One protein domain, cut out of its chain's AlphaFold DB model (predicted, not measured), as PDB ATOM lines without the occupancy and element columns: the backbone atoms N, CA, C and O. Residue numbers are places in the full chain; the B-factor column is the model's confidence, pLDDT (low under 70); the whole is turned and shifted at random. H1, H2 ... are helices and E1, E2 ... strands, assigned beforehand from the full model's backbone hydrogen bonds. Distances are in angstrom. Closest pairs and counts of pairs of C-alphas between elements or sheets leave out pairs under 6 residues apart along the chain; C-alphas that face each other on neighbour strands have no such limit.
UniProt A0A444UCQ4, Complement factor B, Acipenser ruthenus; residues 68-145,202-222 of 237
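This is residues 68 to 145 and 202 to 222 of the 237 residues of the protein "Complement factor B" of Acipenser ruthenus (UniProt A0A444UCQ4). Two strand hairpins, E1 with E2 and E3 with E4, pack crossed on each other on one side; helix H1 with short H2 makes the other side, and loop residues 98 to 123 pass between. The printed part has 99 residues, with H1, H2, E1, E2, E3, E4 in order; both two-stranded sheets are antiparallel. The class is mixed, with 42 residues in named elements; it is compact, radius of gyration of the C-alphas 14.5 A, spanning 47 by 32 by 26 A.

Find C-alpha 68 at (-120.778, 57.363, 52.956); H1 runs 18.9 A to residue 80. H2 is residues 94 to 97, 5.3 A; E1 124 to 128, 12.5 A; E2 133 to 138, 13.9 A; E3 206 to 212 and E4 215 to 221, 19.2 A each, ending at (-109.493, 58.451, 57.058).

H1 touches H2 with residues 77 to 80 alone, closest C-alphas Tyr 77 and Trp 94, 5.7 A. Every O i to N i+4 pair in H1 is within hydrogen-bond range; H2 is too short for one. In hairpin E1 and E2, look at N 127 and O 134, 2.8 A; in hairpin E3 and E4, N 208 and O 219, 2.8 A. The closest C-alphas of E1 and E3, Leu 127 and Val 208, are 5.0 A apart.

Residues 146 to 201 are cut out, leaving 27.1 A between C-alphas 145 and 202. The links H1 to H2 and H2 to E1 are long. Mean pLDDT of the printed part is 70.3; look for values under 70 at residues 68 to 69, 109 to 110, 140 to 145 and 202 to 222.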
ATOM      1  N   MET A  68    -121.198  58.633  52.343       60.44
ATOM      2  CA  MET A  68    -120.778  57.363  52.956       60.44
ATOM      3  C   MET A  68    -119.844  57.565  54.165       60.44
ATOM      4  O   MET A  68    -120.026  56.929  55.199       60.44
ATOM      5  N   PHE A  69    -118.909  58.518  54.089       64.88
ATOM      6  CA  PHE A  69    -117.959  58.774  55.174       64.88
ATOM      7  C   PHE A  69    -118.653  59.358  56.415       64.88
ATOM      8  O   PHE A  69    -118.326  59.022  57.553       64.88
ATOM      9  N   TYR A  70    -119.643  60.227  56.195       71.12
ATOM     10  CA  TYR A  70    -120.422  60.828  57.276       71.12
ATOM     11  C   TYR A  70    -121.213  59.770  58.068       71.12
ATOM     12  O   TYR A  70    -121.270  59.849  59.295       71.12
ATOM     13  N   MET A  71    -121.745  58.746  57.389       70.19
ATOM     14  CA  MET A  71    -122.472  57.644  58.036       70.19
ATOM     15  C   MET A  71    -121.557  56.769  58.903       70.19
ATOM     16  O   MET A  71    -121.886  56.528  60.063       70.19
ATOM     17  N   LEU A  72    -120.382  56.368  58.397       76.12
ATOM     18  CA  LEU A  72    -119.414  55.570  59.169       76.12
ATOM     19  C   LEU A  72    -118.954  56.303  60.442       76.12
ATOM     20  O   LEU A  72    -118.891  55.716  61.523       76.12
ATOM     21  N   LYS A  73    -118.711  57.619  60.338       78.25
ATOM     22  CA  LYS A  73    -118.367  58.468  61.489       78.25
ATOM     23  C   LYS A  73    -119.484  58.478  62.544       78.25
ATOM     24  O   LYS A  73    -119.193  58.327  63.726       78.25
ATOM     25  N   GLN A  74    -120.751  58.602  62.134       81.31
ATOM     26  CA  GLN A  74    -121.880  58.519  63.068       81.31
ATOM     27  C   GLN A  74    -122.046  57.130  63.700       81.31
ATOM     28  O   GLN A  74    -122.494  57.045  64.842       81.31
ATOM     29  N   GLN A  75    -121.716  56.054  62.983       81.25
ATOM     30  CA  GLN A  75    -121.839  54.700  63.517       81.25
ATOM     31  C   GLN A  75    -120.846  54.470  64.665       81.25
ATOM     32  O   GLN A  75    -121.272  54.159  65.774       81.25
ATOM     33  N   CYS A  76    -119.567  54.805  64.453       81.69
ATOM     34  CA  CYS A  76    -118.550  54.827  65.511       81.69
ATOM     35  C   CYS A  76    -118.998  55.611  66.758       81.69
ATOM     36  O   CYS A  76    -118.787  55.171  67.883       81.69
ATOM     37  N   TYR A  77    -119.648  56.763  66.576       84.44
ATOM     38  CA  TYR A  77    -120.132  57.591  67.683       84.44
ATOM     39  C   TYR A  77    -121.260  56.939  68.488       84.44
ATOM     40  O   TYR A  77    -121.277  57.046  69.714       84.44
ATOM     41  N   LYS A  78    -122.174  56.223  67.824       82.88
ATOM     42  CA  LYS A  78    -123.215  55.428  68.495       82.88
ATOM     43  C   LYS A  78    -122.627  54.223  69.223       82.88
ATOM     44  O   LYS A  78    -123.122  53.864  70.285       82.88
ATOM     45  N   ASP A  79    -121.594  53.605  68.659       82.94
ATOM     46  CA  ASP A  79    -120.956  52.425  69.240       82.94
ATOM     47  C   ASP A  79    -120.026  52.783  70.411       82.94
ATOM     48  O   ASP A  79    -120.002  52.064  71.407       82.94
ATOM     49  N   ALA A  80    -119.369  53.946  70.376       81.31
ATOM     50  CA  ALA A  80    -118.578  54.464  71.496       81.31
ATOM     51  C   ALA A  80    -119.411  54.647  72.779       81.31
ATOM     52  O   ALA A  80    -118.939  54.317  73.865       81.31
ATOM     53  N   LEU A  81    -120.667  55.101  72.661       83.62
ATOM     54  CA  LEU A  81    -121.592  55.239  73.796       83.62
ATOM     55  C   LEU A  81    -122.041  53.893  74.397       83.62
ATOM     56  O   LEU A  81    -122.530  53.868  75.522       83.62
ATOM     57  N   LYS A  82    -121.861  52.768  73.688       83.31
ATOM     58  CA  LYS A  82    -122.163  51.420  74.210       83.31
ATOM     59  C   LYS A  82    -121.048  50.857  75.094       83.31
ATOM     60  O   LYS A  82    -121.243  49.808  75.706       83.31
ATOM     61  N   ALA A  83    -119.879  51.500  75.143       81.44
ATOM     62  CA  ALA A  83    -118.771  51.029  75.964       81.44
ATOM     63  C   ALA A  83    -119.173  51.016  77.454       81.44
ATOM     64  O   ALA A  83    -119.802  51.968  77.925       81.44
ATOM     65  N   PRO A  84    -118.782  49.987  78.234       80.50
ATOM     66  CA  PRO A  84    -119.264  49.805  79.607       80.50
ATOM     67  C   PRO A  84    -118.938  50.989  80.528       80.50
ATOM     68  O   PRO A  84    -119.692  51.277  81.447       80.50
ATOM     69  N   ILE A  85    -117.864  51.729  80.233       78.75
ATOM     70  CA  ILE A  85    -117.442  52.936  80.961       78.75
ATOM     71  C   ILE A  85    -118.389  54.145  80.821       78.75
ATOM     72  O   ILE A  85    -118.239  55.100  81.577       78.75
ATOM     73  N   TYR A  86    -119.334  54.128  79.873       80.00
ATOM     74  CA  TYR A  86    -120.296  55.221  79.642       80.00
ATOM     75  C   TYR A  86    -121.755  54.823  79.897       80.00
ATOM     76  O   TYR A  86    -122.631  55.683  79.859       80.00
ATOM     77  N   LYS A  87    -122.018  53.544  80.197       78.62
ATOM     78  CA  LYS A  87    -123.368  52.977  80.340       78.62
ATOM     79  C   LYS A  87    -124.225  53.692  81.393       78.62
ATOM     80  O   LYS A  87    -125.420  53.874  81.180       78.62
ATOM     81  N   ASP A  88    -123.599  54.109  82.491       82.44
ATOM     82  CA  ASP A  88    -124.275  54.647  83.677       82.44
ATOM     83  C   ASP A  88    -124.071  56.168  83.848       82.44
ATOM     84  O   ASP A  88    -124.313  56.714  84.924       82.44
ATOM     85  N   VAL A  89    -123.611  56.875  82.802       78.94
ATOM     86  CA  VAL A  89    -123.375  58.331  82.843       78.94
ATOM     87  C   VAL A  89    -124.580  59.080  82.247       78.94
ATOM     88  O   VAL A  89    -124.729  59.125  81.025       78.94
ATOM     89  N   PRO A  90    -125.460  59.690  83.065       80.44
ATOM     90  CA  PRO A  90    -126.640  60.381  82.556       80.44
ATOM     91  C   PRO A  90    -126.261  61.669  81.815       80.44
ATOM     92  O   PRO A  90    -125.496  62.488  82.321       80.44
ATOM     93  N   GLY A  91    -126.852  61.873  80.635       81.75
ATOM     94  CA  GLY A  91    -126.689  63.103  79.854       81.75
ATOM     95  C   GLY A  91    -125.351  63.244  79.122       81.75
ATOM     96  O   GLY A  91    -125.002  64.361  78.756       81.75
ATOM     97  N   ILE A  92    -124.604  62.153  78.914       82.25
ATOM     98  CA  ILE A  92    -123.397  62.176  78.082       82.25
ATOM     99  C   ILE A  92    -123.757  62.058  76.594       82.25
ATOM    100  O   ILE A  92    -124.372  61.078  76.169       82.25
ATOM    101  N   ASP A  93    -123.357  63.044  75.794       82.75
ATOM    102  CA  ASP A  93    -123.480  62.982  74.340       82.75
ATOM    103  C   ASP A  93    -122.167  62.483  73.703       82.75
ATOM    104  O   ASP A  93    -121.066  62.579  74.255       82.75
ATOM    105  N   TRP A  94    -122.251  61.983  72.468       78.31
ATOM    106  CA  TRP A  94    -121.082  61.486  71.733       78.31
ATOM    107  C   TRP A  94    -119.933  62.496  71.488       78.31
ATOM    108  O   TRP A  94    -118.798  62.019  71.407       78.31
ATOM    109  N   PRO A  95    -120.115  63.834  71.348       79.31
ATOM    110  CA  PRO A  95    -118.998  64.737  71.073       79.31
ATOM    111  C   PRO A  95    -118.154  65.024  72.323       79.31
ATOM    112  O   PRO A  95    -116.994  65.413  72.174       79.31
ATOM    113  N   ASP A  96    -118.700  64.788  73.522       80.19
ATOM    114  CA  ASP A  96    -117.974  64.897  74.792       80.19
ATOM    115  C   ASP A  96    -116.994  63.728  74.971       80.19
ATOM    116  O   ASP A  96    -115.892  63.897  75.497       80.19
ATOM    117  N   VAL A  97    -117.370  62.548  74.462       81.19
ATOM    118  CA  VAL A  97    -116.540  61.335  74.455       81.19
ATOM    119  C   VAL A  97    -115.577  61.320  73.264       81.19
ATOM    120  O   VAL A  97    -114.368  61.144  73.434       81.19
ATOM    121  N   VAL A  98    -116.090  61.508  72.043       82.94
ATOM    122  CA  VAL A  98    -115.342  61.325  70.788       82.94
ATOM    123  C   VAL A  98    -115.238  62.637  70.008       82.94
ATOM    124  O   VAL A  98    -115.889  62.859  68.985       82.94
ATOM    125  N   THR A  99    -114.351  63.512  70.481       84.00
ATOM    126  CA  THR A  99    -114.025  64.772  69.793       84.00
ATOM    127  C   THR A  99    -113.511  64.552  68.358       84.00
ATOM    128  O   THR A  99    -112.926  63.515  68.043       84.00
ATOM    129  N   ASP A 100    -113.595  65.582  67.506       82.44
ATOM    130  CA  ASP A 100    -113.056  65.598  66.126       82.44
ATOM    131  C   ASP A 100    -111.540  65.306  65.996       82.44
ATOM    132  O   ASP A 100    -111.016  65.245  64.883       82.44
ATOM    133  N   ARG A 101    -110.812  65.162  67.112       81.44
ATOM    134  CA  ARG A 101    -109.384  64.803  67.143       81.44
ATOM    135  C   ARG A 101    -109.137  63.293  67.153       81.44
ATOM    136  O   ARG A 101    -107.998  62.879  66.953       81.44
ATOM    137  N   PHE A 102    -110.163  62.486  67.420       82.12
ATOM    138  CA  PHE A 102    -110.054  61.032  67.421       82.12
ATOM    139  C   PHE A 102    -110.281  60.453  66.024       82.12
ATOM    140  O   PHE A 102    -111.051  60.979  65.220       82.12
ATOM    141  N   LEU A 103    -109.602  59.341  65.752       85.06
ATOM    142  CA  LEU A 103    -109.835  58.513  64.579       85.06
ATOM    143  C   LEU A 103    -110.638  57.289  65.012       85.06
ATOM    144  O   LEU A 103    -110.253  56.609  65.958       85.06
ATOM    145  N   CYS A 104    -111.732  57.024  64.308       82.81
ATOM    146  CA  CYS A 104    -112.496  55.794  64.448       82.81
ATOM    147  C   CYS A 104    -111.855  54.691  63.601       82.81
ATOM    148  O   CYS A 104    -111.607  54.893  62.412       82.81
ATOM    149  N   THR A 105    -111.603  53.543  64.221       80.50
ATOM    150  CA  THR A 105    -111.089  52.304  63.617       80.50
ATOM    151  C   THR A 105    -111.726  51.133  64.355       80.50
ATOM    152  O   THR A 105    -111.955  51.267  65.561       80.50
ATOM    153  N   GLY A 106    -111.955  49.998  63.694       75.94
ATOM    154  CA  GLY A 106    -112.760  48.924  64.279       75.94
ATOM    155  C   GLY A 106    -114.221  48.997  63.833       75.94
ATOM    156  O   GLY A 106    -114.782  50.079  63.652       75.94
ATOM    157  N   GLY A 107    -114.825  47.825  63.655       77.31
ATOM    158  CA  GLY A 107    -116.170  47.644  63.119       77.31
ATOM    159  C   GLY A 107    -116.263  46.347  62.316       77.31
ATOM    160  O   GLY A 107    -115.266  45.646  62.146       77.31
ATOM    161  N   THR A 108    -117.464  46.030  61.832       75.19
ATOM    162  CA  THR A 108    -117.745  44.858  60.982       75.19
ATOM    163  C   THR A 108    -118.053  45.216  59.522       75.19
ATOM    164  O   THR A 108    -118.096  44.330  58.674       75.19
ATOM    165  N   ASP A 109    -118.236  46.504  59.218       69.75
ATOM    166  CA  ASP A 109    -118.610  47.057  57.910       69.75
ATOM    167  C   ASP A 109    -117.629  48.194  57.549       69.75
ATOM    168  O   ASP A 109    -117.438  49.100  58.370       69.75
ATOM    169  N   PRO A 110    -116.963  48.182  56.373       68.69
ATOM    170  CA  PRO A 110    -117.085  47.220  55.263       68.69
ATOM    171  C   PRO A 110    -116.238  45.948  55.409       68.69
ATOM    172  O   PRO A 110    -116.325  45.055  54.568       68.69
ATOM    173  N   VAL A 111    -115.377  45.881  56.422       76.44
ATOM    174  CA  VAL A 111    -114.506  44.738  56.725       76.44
ATOM    175  C   VAL A 111    -114.441  44.604  58.243       76.44
ATOM    176  O   VAL A 111    -114.460  45.613  58.944       76.44
ATOM    177  N   ILE A 112    -114.345  43.371  58.744       79.56
ATOM    178  CA  ILE A 112    -114.074  43.108  60.160       79.56
ATOM    179  C   ILE A 112    -112.628  43.525  60.461       79.56
ATOM    180  O   ILE A 112    -111.678  42.871  60.024       79.56
ATOM    181  N   ASP A 113    -112.475  44.642  61.168       79.44
ATOM    182  CA  ASP A 113    -111.184  45.210  61.567       79.44
ATOM    183  C   ASP A 113    -110.641  44.514  62.834       79.44
ATOM    184  O   ASP A 113    -111.360  44.338  63.818       79.44
ATOM    185  N   ASP A 114    -109.345  44.180  62.847       82.00
ATOM    186  CA  ASP A 114    -108.652  43.678  64.046       82.00
ATOM    187  C   ASP A 114    -108.625  44.750  65.161       82.00
ATOM    188  O   ASP A 114    -108.137  45.866  64.955       82.00
ATOM    189  N   VAL A 115    -109.097  44.401  66.364       79.19
ATOM    190  CA  VAL A 115    -109.137  45.312  67.524       79.19
ATOM    191  C   VAL A 115    -107.739  45.515  68.126       79.19
ATOM    192  O   VAL A 115    -106.923  44.593  68.173       79.19
ATOM    193  N   THR A 116    -107.439  46.723  68.612       80.31
ATOM    194  CA  THR A 116    -106.161  47.018  69.275       80.31
ATOM    195  C   THR A 116    -106.136  46.492  70.709       80.31
ATOM    196  O   THR A 116    -107.015  46.781  71.520       80.31
ATOM    197  N   CYS A 117    -105.083  45.752  71.056       82.56
ATOM    198  CA  CYS A 117    -104.920  45.212  72.403       82.56
ATOM    199  C   CYS A 117    -104.397  46.280  73.377       82.56
ATOM    200  O   CYS A 117    -103.766  47.261  72.981       82.56
ATOM    201  N   LYS A 118    -104.551  46.056  74.690       74.19
ATOM    202  CA  LYS A 118    -104.031  46.969  75.732       74.19
ATOM    203  C   LYS A 118    -102.526  47.256  75.575       74.19
ATOM    204  O   LYS A 118    -102.108  48.385  75.820       74.19
ATOM    205  N   GLY A 119    -101.743  46.277  75.110       80.31
ATOM    206  CA  GLY A 119    -100.312  46.419  74.803       80.31
ATOM    207  C   GLY A 119     -99.980  47.264  73.561       80.31
ATOM    208  O   GLY A 119     -98.873  47.780  73.476       80.31
ATOM    209  N   ASP A 120    -100.934  47.484  72.648       78.94
ATOM    210  CA  ASP A 120    -100.782  48.376  71.484       78.94
ATOM    211  C   ASP A 120    -101.004  49.869  71.863       78.94
ATOM    212  O   ASP A 120    -100.939  50.772  71.020       78.94
ATOM    213  N   SER A 121    -101.269  50.163  73.146       77.00
ATOM    214  CA  SER A 121    -101.422  51.525  73.682       77.00
ATOM    215  C   SER A 121    -100.109  52.310  73.594       77.00
ATOM    216  O   SER A 121     -99.085  51.884  74.116       77.00
ATOM    217  N   GLY A 122    -100.143  53.498  72.991       78.88
ATOM    218  CA  GLY A 122     -98.959  54.323  72.722       78.88
ATOM    219  C   GLY A 122     -98.324  54.062  71.352       78.88
ATOM    220  O   GLY A 122     -97.518  54.874  70.897       78.88
ATOM    221  N   GLY A 123     -98.713  52.980  70.666       80.75
ATOM    222  CA  GLY A 123     -98.253  52.668  69.315       80.75
ATOM    223  C   GLY A 123     -98.701  53.694  68.268       80.75
ATOM    224  O   GLY A 123     -99.698  54.396  68.418       80.75
ATOM    225  N   SER A 124     -97.954  53.789  67.177       84.88
ATOM    226  CA  SER A 124     -98.235  54.666  66.036       84.88
ATOM    227  C   SER A 124     -99.223  54.023  65.057       84.88
ATOM    228  O   SER A 124     -98.970  52.920  64.573       84.88
ATOM    229  N   LEU A 125    -100.303  54.725  64.697       85.69
ATOM    230  CA  LEU A 125    -101.191  54.300  63.610       85.69
ATOM    231  C   LEU A 125    -100.589  54.726  62.266       85.69
ATOM    232  O   LEU A 125    -100.299  55.910  62.062       85.69
ATOM    233  N   PHE A 126    -100.420  53.772  61.349       86.81
ATOM    234  CA  PHE A 126     -99.822  54.000  60.034       86.81
ATOM    235  C   PHE A 126    -100.837  53.933  58.891       86.81
ATOM    236  O   PHE A 126    -101.808  53.183  58.915       86.81
ATOM    237  N   LEU A 127    -100.549  54.716  57.855       85.25
ATOM    238  CA  LEU A 127    -101.209  54.749  56.561       85.25
ATOM    239  C   LEU A 127    -100.185  54.370  55.490       85.25
ATOM    240  O   LEU A 127     -99.293  55.163  55.183       85.25
ATOM    241  N   GLU A 128    -100.318  53.183  54.895       85.75
ATOM    242  CA  GLU A 128     -99.535  52.839  53.708       85.75
ATOM    243  C   GLU A 128    -100.124  53.510  52.454       85.75
ATOM    244  O   GLU A 128    -101.288  53.303  52.100       85.75
ATOM    245  N   LYS A 129     -99.318  54.306  51.740       88.94
ATOM    246  CA  LYS A 129     -99.703  54.920  50.461       88.94
ATOM    247  C   LYS A 129     -98.514  54.954  49.504       88.94
ATOM    248  O   LYS A 129     -97.481  55.540  49.810       88.94
ATOM    249  N   LYS A 130     -98.669  54.356  48.314       91.44
ATOM    250  CA  LYS A 130     -97.609  54.237  47.285       91.44
ATOM    251  C   LYS A 130     -96.299  53.619  47.829       91.44
ATOM    252  O   LYS A 130     -95.225  54.161  47.573       91.44
ATOM    253  N   ARG A 131     -96.385  52.501  48.572       88.06
ATOM    254  CA  ARG A 131     -95.245  51.822  49.231       88.06
ATOM    255  C   ARG A 131     -94.461  52.712  50.213       88.06
ATOM    256  O   ARG A 131     -93.247  52.587  50.343       88.06
ATOM    257  N   ARG A 132     -95.142  53.650  50.877       90.88
ATOM    258  CA  ARG A 132     -94.584  54.490  51.948       90.88
ATOM    259  C   ARG A 132     -95.541  54.496  53.130       90.88
ATOM    260  O   ARG A 132     -96.744  54.633  52.925       90.88
ATOM    261  N   MET A 133     -94.996  54.381  54.335       90.00
ATOM    262  CA  MET A 133     -95.752  54.498  55.581       90.00
ATOM    263  C   MET A 133     -95.801  55.956  56.034       90.00
ATOM    264  O   MET A 133     -94.771  56.627  56.089       90.00
ATOM    265  N   PHE A 134     -96.992  56.429  56.389       90.00
ATOM    266  CA  PHE A 134     -97.219  57.737  56.998       90.00
ATOM    267  C   PHE A 134     -97.865  57.533  58.365       90.00
ATOM    268  O   PHE A 134     -98.913  56.902  58.455       90.00
ATOM    269  N   GLN A 135     -97.264  58.054  59.433       88.88
ATOM    270  CA  GLN A 135     -97.904  58.047  60.746       88.88
ATOM    271  C   GLN A 135     -99.043  59.077  60.757       88.88
ATOM    272  O   GLN A 135     -98.813  60.247  60.455       88.88
ATOM    273  N   VAL A 136    -100.262  58.644  61.088       86.12
ATOM    274  CA  VAL A 136    -101.463  59.506  61.100       86.12
ATOM    275  C   VAL A 136    -101.939  59.856  62.507       86.12
ATOM    276  O   VAL A 136    -102.509  60.926  62.705       86.12
ATOM    277  N   SER A 137    -101.678  58.996  63.492       81.88
ATOM    278  CA  SER A 137    -101.941  59.273  64.907       81.88
ATOM    279  C   SER A 137    -101.056  58.421  65.821       81.88
ATOM    280  O   SER A 137    -100.243  57.605  65.372       81.88
ATOM    281  N   THR A 138    -101.222  58.610  67.127       77.50
ATOM    282  CA  THR A 138    -100.822  57.649  68.152       77.50
ATOM    283  C   THR A 138    -102.073  57.036  68.779       77.50
ATOM    284  O   THR A 138    -103.028  57.741  69.111       77.50
ATOM    285  N   SER A 139    -102.070  55.715  68.943       70.12
ATOM    286  CA  SER A 139    -102.999  54.986  69.802       70.12
ATOM    287  C   SER A 139    -102.831  55.514  71.224       70.12
ATOM    288  O   SER A 139    -101.730  55.459  71.774       70.12
ATOM    289  N   ARG A 140    -103.885  56.069  71.829       63.28
ATOM    290  CA  ARG A 140    -103.803  56.660  73.171       63.28
ATOM    291  C   ARG A 140    -104.815  56.029  74.111       63.28
ATOM    292  O   ARG A 140    -106.015  56.186  73.941       63.28
ATOM    293  N   ASN A 141    -104.301  55.395  75.158       60.69
ATOM    294  CA  ASN A 141    -105.095  54.916  76.280       60.69
ATOM    295  C   ASN A 141    -105.154  56.016  77.362       60.69
ATOM    296  O   ASN A 141    -104.087  56.539  77.723       60.69
ATOM    297  N   PRO A 142    -106.339  56.388  77.892       58.38
ATOM    298  CA  PRO A 142    -106.483  57.482  78.863       58.38
ATOM    299  C   PRO A 142    -105.616  57.308  80.121       58.38
ATOM    300  O   PRO A 142    -105.138  58.296  80.682       58.38
ATOM    301  N   THR A 143    -105.316  56.065  80.510       59.53
ATOM    302  CA  THR A 143    -104.458  55.735  81.664       59.53
ATOM    303  C   THR A 143    -103.060  56.368  81.607       59.53
ATOM    304  O   THR A 143    -102.535  56.783  82.639       59.53
ATOM    305  N   THR A 144    -102.472  56.527  80.415       63.34
ATOM    306  CA  THR A 144    -101.120  57.112  80.254       63.34
ATOM    307  C   THR A 144    -101.063  58.623  80.490       63.34
ATOM    308  O   THR A 144     -99.992  59.173  80.740       63.34
ATOM    309  N   LEU A 145    -102.202  59.322  80.427       66.94
ATOM    310  CA  LEU A 145    -102.269  60.757  80.714       66.94
ATOM    311  C   LEU A 145    -102.231  61.002  82.231       66.94
ATOM    312  O   LEU A 145    -101.534  61.905  82.691       66.94
ATOM    313  N   PHE A 202    -102.780  68.711  55.384       37.50
ATOM    314  CA  PHE A 202    -103.269  67.623  54.521       37.50
ATOM    315  C   PHE A 202    -104.594  67.996  53.836       37.50
ATOM    316  O   PHE A 202    -105.489  68.556  54.465       37.50
ATOM    317  N   ASN A 203    -104.719  67.665  52.547       30.53
ATOM    318  CA  ASN A 203    -105.997  67.637  51.821       30.53
ATOM    319  C   ASN A 203    -106.647  66.242  51.978       30.53
ATOM    320  O   ASN A 203    -105.920  65.262  52.169       30.53
ATOM    321  N   PRO A 204    -107.987  66.128  51.929       40.69
ATOM    322  CA  PRO A 204    -108.695  64.958  52.449       40.69
ATOM    323  C   PRO A 204    -108.755  63.758  51.488       40.69
ATOM    324  O   PRO A 204    -108.496  63.866  50.293       40.69
ATOM    325  N   ILE A 205    -109.205  62.630  52.055       34.75
ATOM    326  CA  ILE A 205    -109.451  61.315  51.441       34.75
ATOM    327  C   ILE A 205    -108.167  60.528  51.137       34.75
ATOM    328  O   ILE A 205    -107.450  60.744  50.158       34.75
ATOM    329  N   SER A 206    -107.895  59.538  51.988       37.28
ATOM    330  CA  SER A 206    -106.972  58.438  51.697       37.28
ATOM    331  C   SER A 206    -107.564  57.125  52.195       37.28
ATOM    332  O   SER A 206    -107.976  57.035  53.349       37.28
ATOM    333  N   LEU A 207    -107.579  56.126  51.312       36.72
ATOM    334  CA  LEU A 207    -107.680  54.716  51.676       36.72
ATOM    335  C   LEU A 207    -106.424  54.351  52.476       36.72
ATOM    336  O   LEU A 207    -105.316  54.710  52.067       36.72
ATOM    337  N   VAL A 208    -106.605  53.678  53.603       42.84
ATOM    338  CA  VAL A 208    -105.565  53.351  54.579       42.84
ATOM    339  C   VAL A 208    -105.380  51.852  54.578       42.84
ATOM    340  O   VAL A 208    -106.340  51.123  54.796       42.84
ATOM    341  N   ARG A 209    -104.148  51.390  54.357       34.91
ATOM    342  CA  ARG A 209    -103.814  49.983  54.563       34.91
ATOM    343  C   ARG A 209    -103.076  49.786  55.870       34.91
ATOM    344  O   ARG A 209    -102.027  50.392  56.080       34.91
ATOM    345  N   ASN A 210    -103.656  48.940  56.716       38.69
ATOM    346  CA  ASN A 210    -103.003  48.369  57.885       38.69
ATOM    347  C   ASN A 210    -102.412  47.010  57.484       38.69
ATOM    348  O   ASN A 210    -103.062  46.248  56.761       38.69
ATOM    349  N   GLN A 211    -101.188  46.729  57.930       37.03
ATOM    350  CA  GLN A 211    -100.465  45.498  57.628       37.03
ATOM    351  C   GLN A 211     -99.961  44.877  58.938       37.03
ATOM    352  O   GLN A 211     -99.079  45.426  59.600       37.03
ATOM    353  N   ARG A 212    -100.510  43.713  59.303       38.00
ATOM    354  CA  ARG A 212    -100.022  42.859  60.399       38.00
ATOM    355  C   ARG A 212     -99.841  41.457  59.800       38.00
ATOM    356  O   ARG A 212    -100.799  40.713  59.624       38.00
ATOM    357  N   GLY A 213     -98.616  41.138  59.376       48.50
ATOM    358  CA  GLY A 213     -98.320  39.939  58.575       48.50
ATOM    359  C   GLY A 213     -98.743  40.068  57.100       48.50
ATOM    360  O   GLY A 213     -98.743  41.161  56.542       48.50
ATOM    361  N   ASN A 214     -99.107  38.949  56.463       30.12
ATOM    362  CA  ASN A 214     -99.429  38.873  55.025       30.12
ATOM    363  C   ASN A 214    -100.835  39.390  54.633       30.12
ATOM    364  O   ASN A 214    -101.227  39.259  53.474       30.12
ATOM    365  N   LYS A 215    -101.610  39.954  55.569       30.28
ATOM    366  CA  LYS A 215    -102.974  40.458  55.324       30.28
ATOM    367  C   LYS A 215    -102.990  41.991  55.230       30.28
ATOM    368  O   LYS A 215    -102.248  42.672  55.936       30.28
ATOM    369  N   PHE A 216    -103.843  42.514  54.348       35.91
ATOM    370  CA  PHE A 216    -104.050  43.947  54.116       35.91
ATOM    371  C   PHE A 216    -105.509  44.310  54.411       35.91
ATOM    372  O   PHE A 216    -106.412  43.736  53.803       35.91
ATOM    373  N   TYR A 217    -105.732  45.301  55.271       41.72
ATOM    374  CA  TYR A 217    -107.070  45.818  55.598       41.72
ATOM    375  C   TYR A 217    -107.297  47.198  54.968       41.72
ATOM    376  O   TYR A 217    -106.323  47.882  54.666       41.72
ATOM    377  N   ASN A 218    -108.549  47.620  54.761       34.53
ATOM    378  CA  ASN A 218    -108.887  48.923  54.168       34.53
ATOM    379  C   ASN A 218    -109.631  49.805  55.183       34.53
ATOM    380  O   ASN A 218    -110.852  49.756  55.281       34.53
ATOM    381  N   ILE A 219    -108.888  50.655  55.885       43.97
ATOM    382  CA  ILE A 219    -109.424  51.683  56.783       43.97
ATOM    383  C   ILE A 219    -109.657  52.972  55.964       43.97
ATOM    384  O   ILE A 219    -109.008  53.215  54.941       43.97
ATOM    385  N   TYR A 220    -110.580  53.831  56.390       38.31
ATOM    386  CA  TYR A 220    -110.882  55.095  55.717       38.31
ATOM    387  C   TYR A 220    -110.621  56.272  56.668       38.31
ATOM    388  O   TYR A 220    -111.120  56.282  57.789       38.31
ATOM    389  N   LEU A 221    -109.844  57.279  56.235       41.03
ATOM    390  CA  LEU A 221    -109.493  58.451  57.058       41.03
ATOM    391  C   LEU A 221    -109.990  59.785  56.461       41.03
ATOM    392  O   LEU A 221    -109.687  60.121  55.311       41.03
ATOM    393  N   THR A 222    -110.645  60.605  57.290       38.34
ATOM    394  CA  THR A 222    -110.879  62.040  57.038       38.34
ATOM    395  C   THR A 222    -110.252  62.889  58.131       38.34
ATOM    396  O   THR A 222    -110.723  62.885  59.265       38.34
TER     397      THR A 222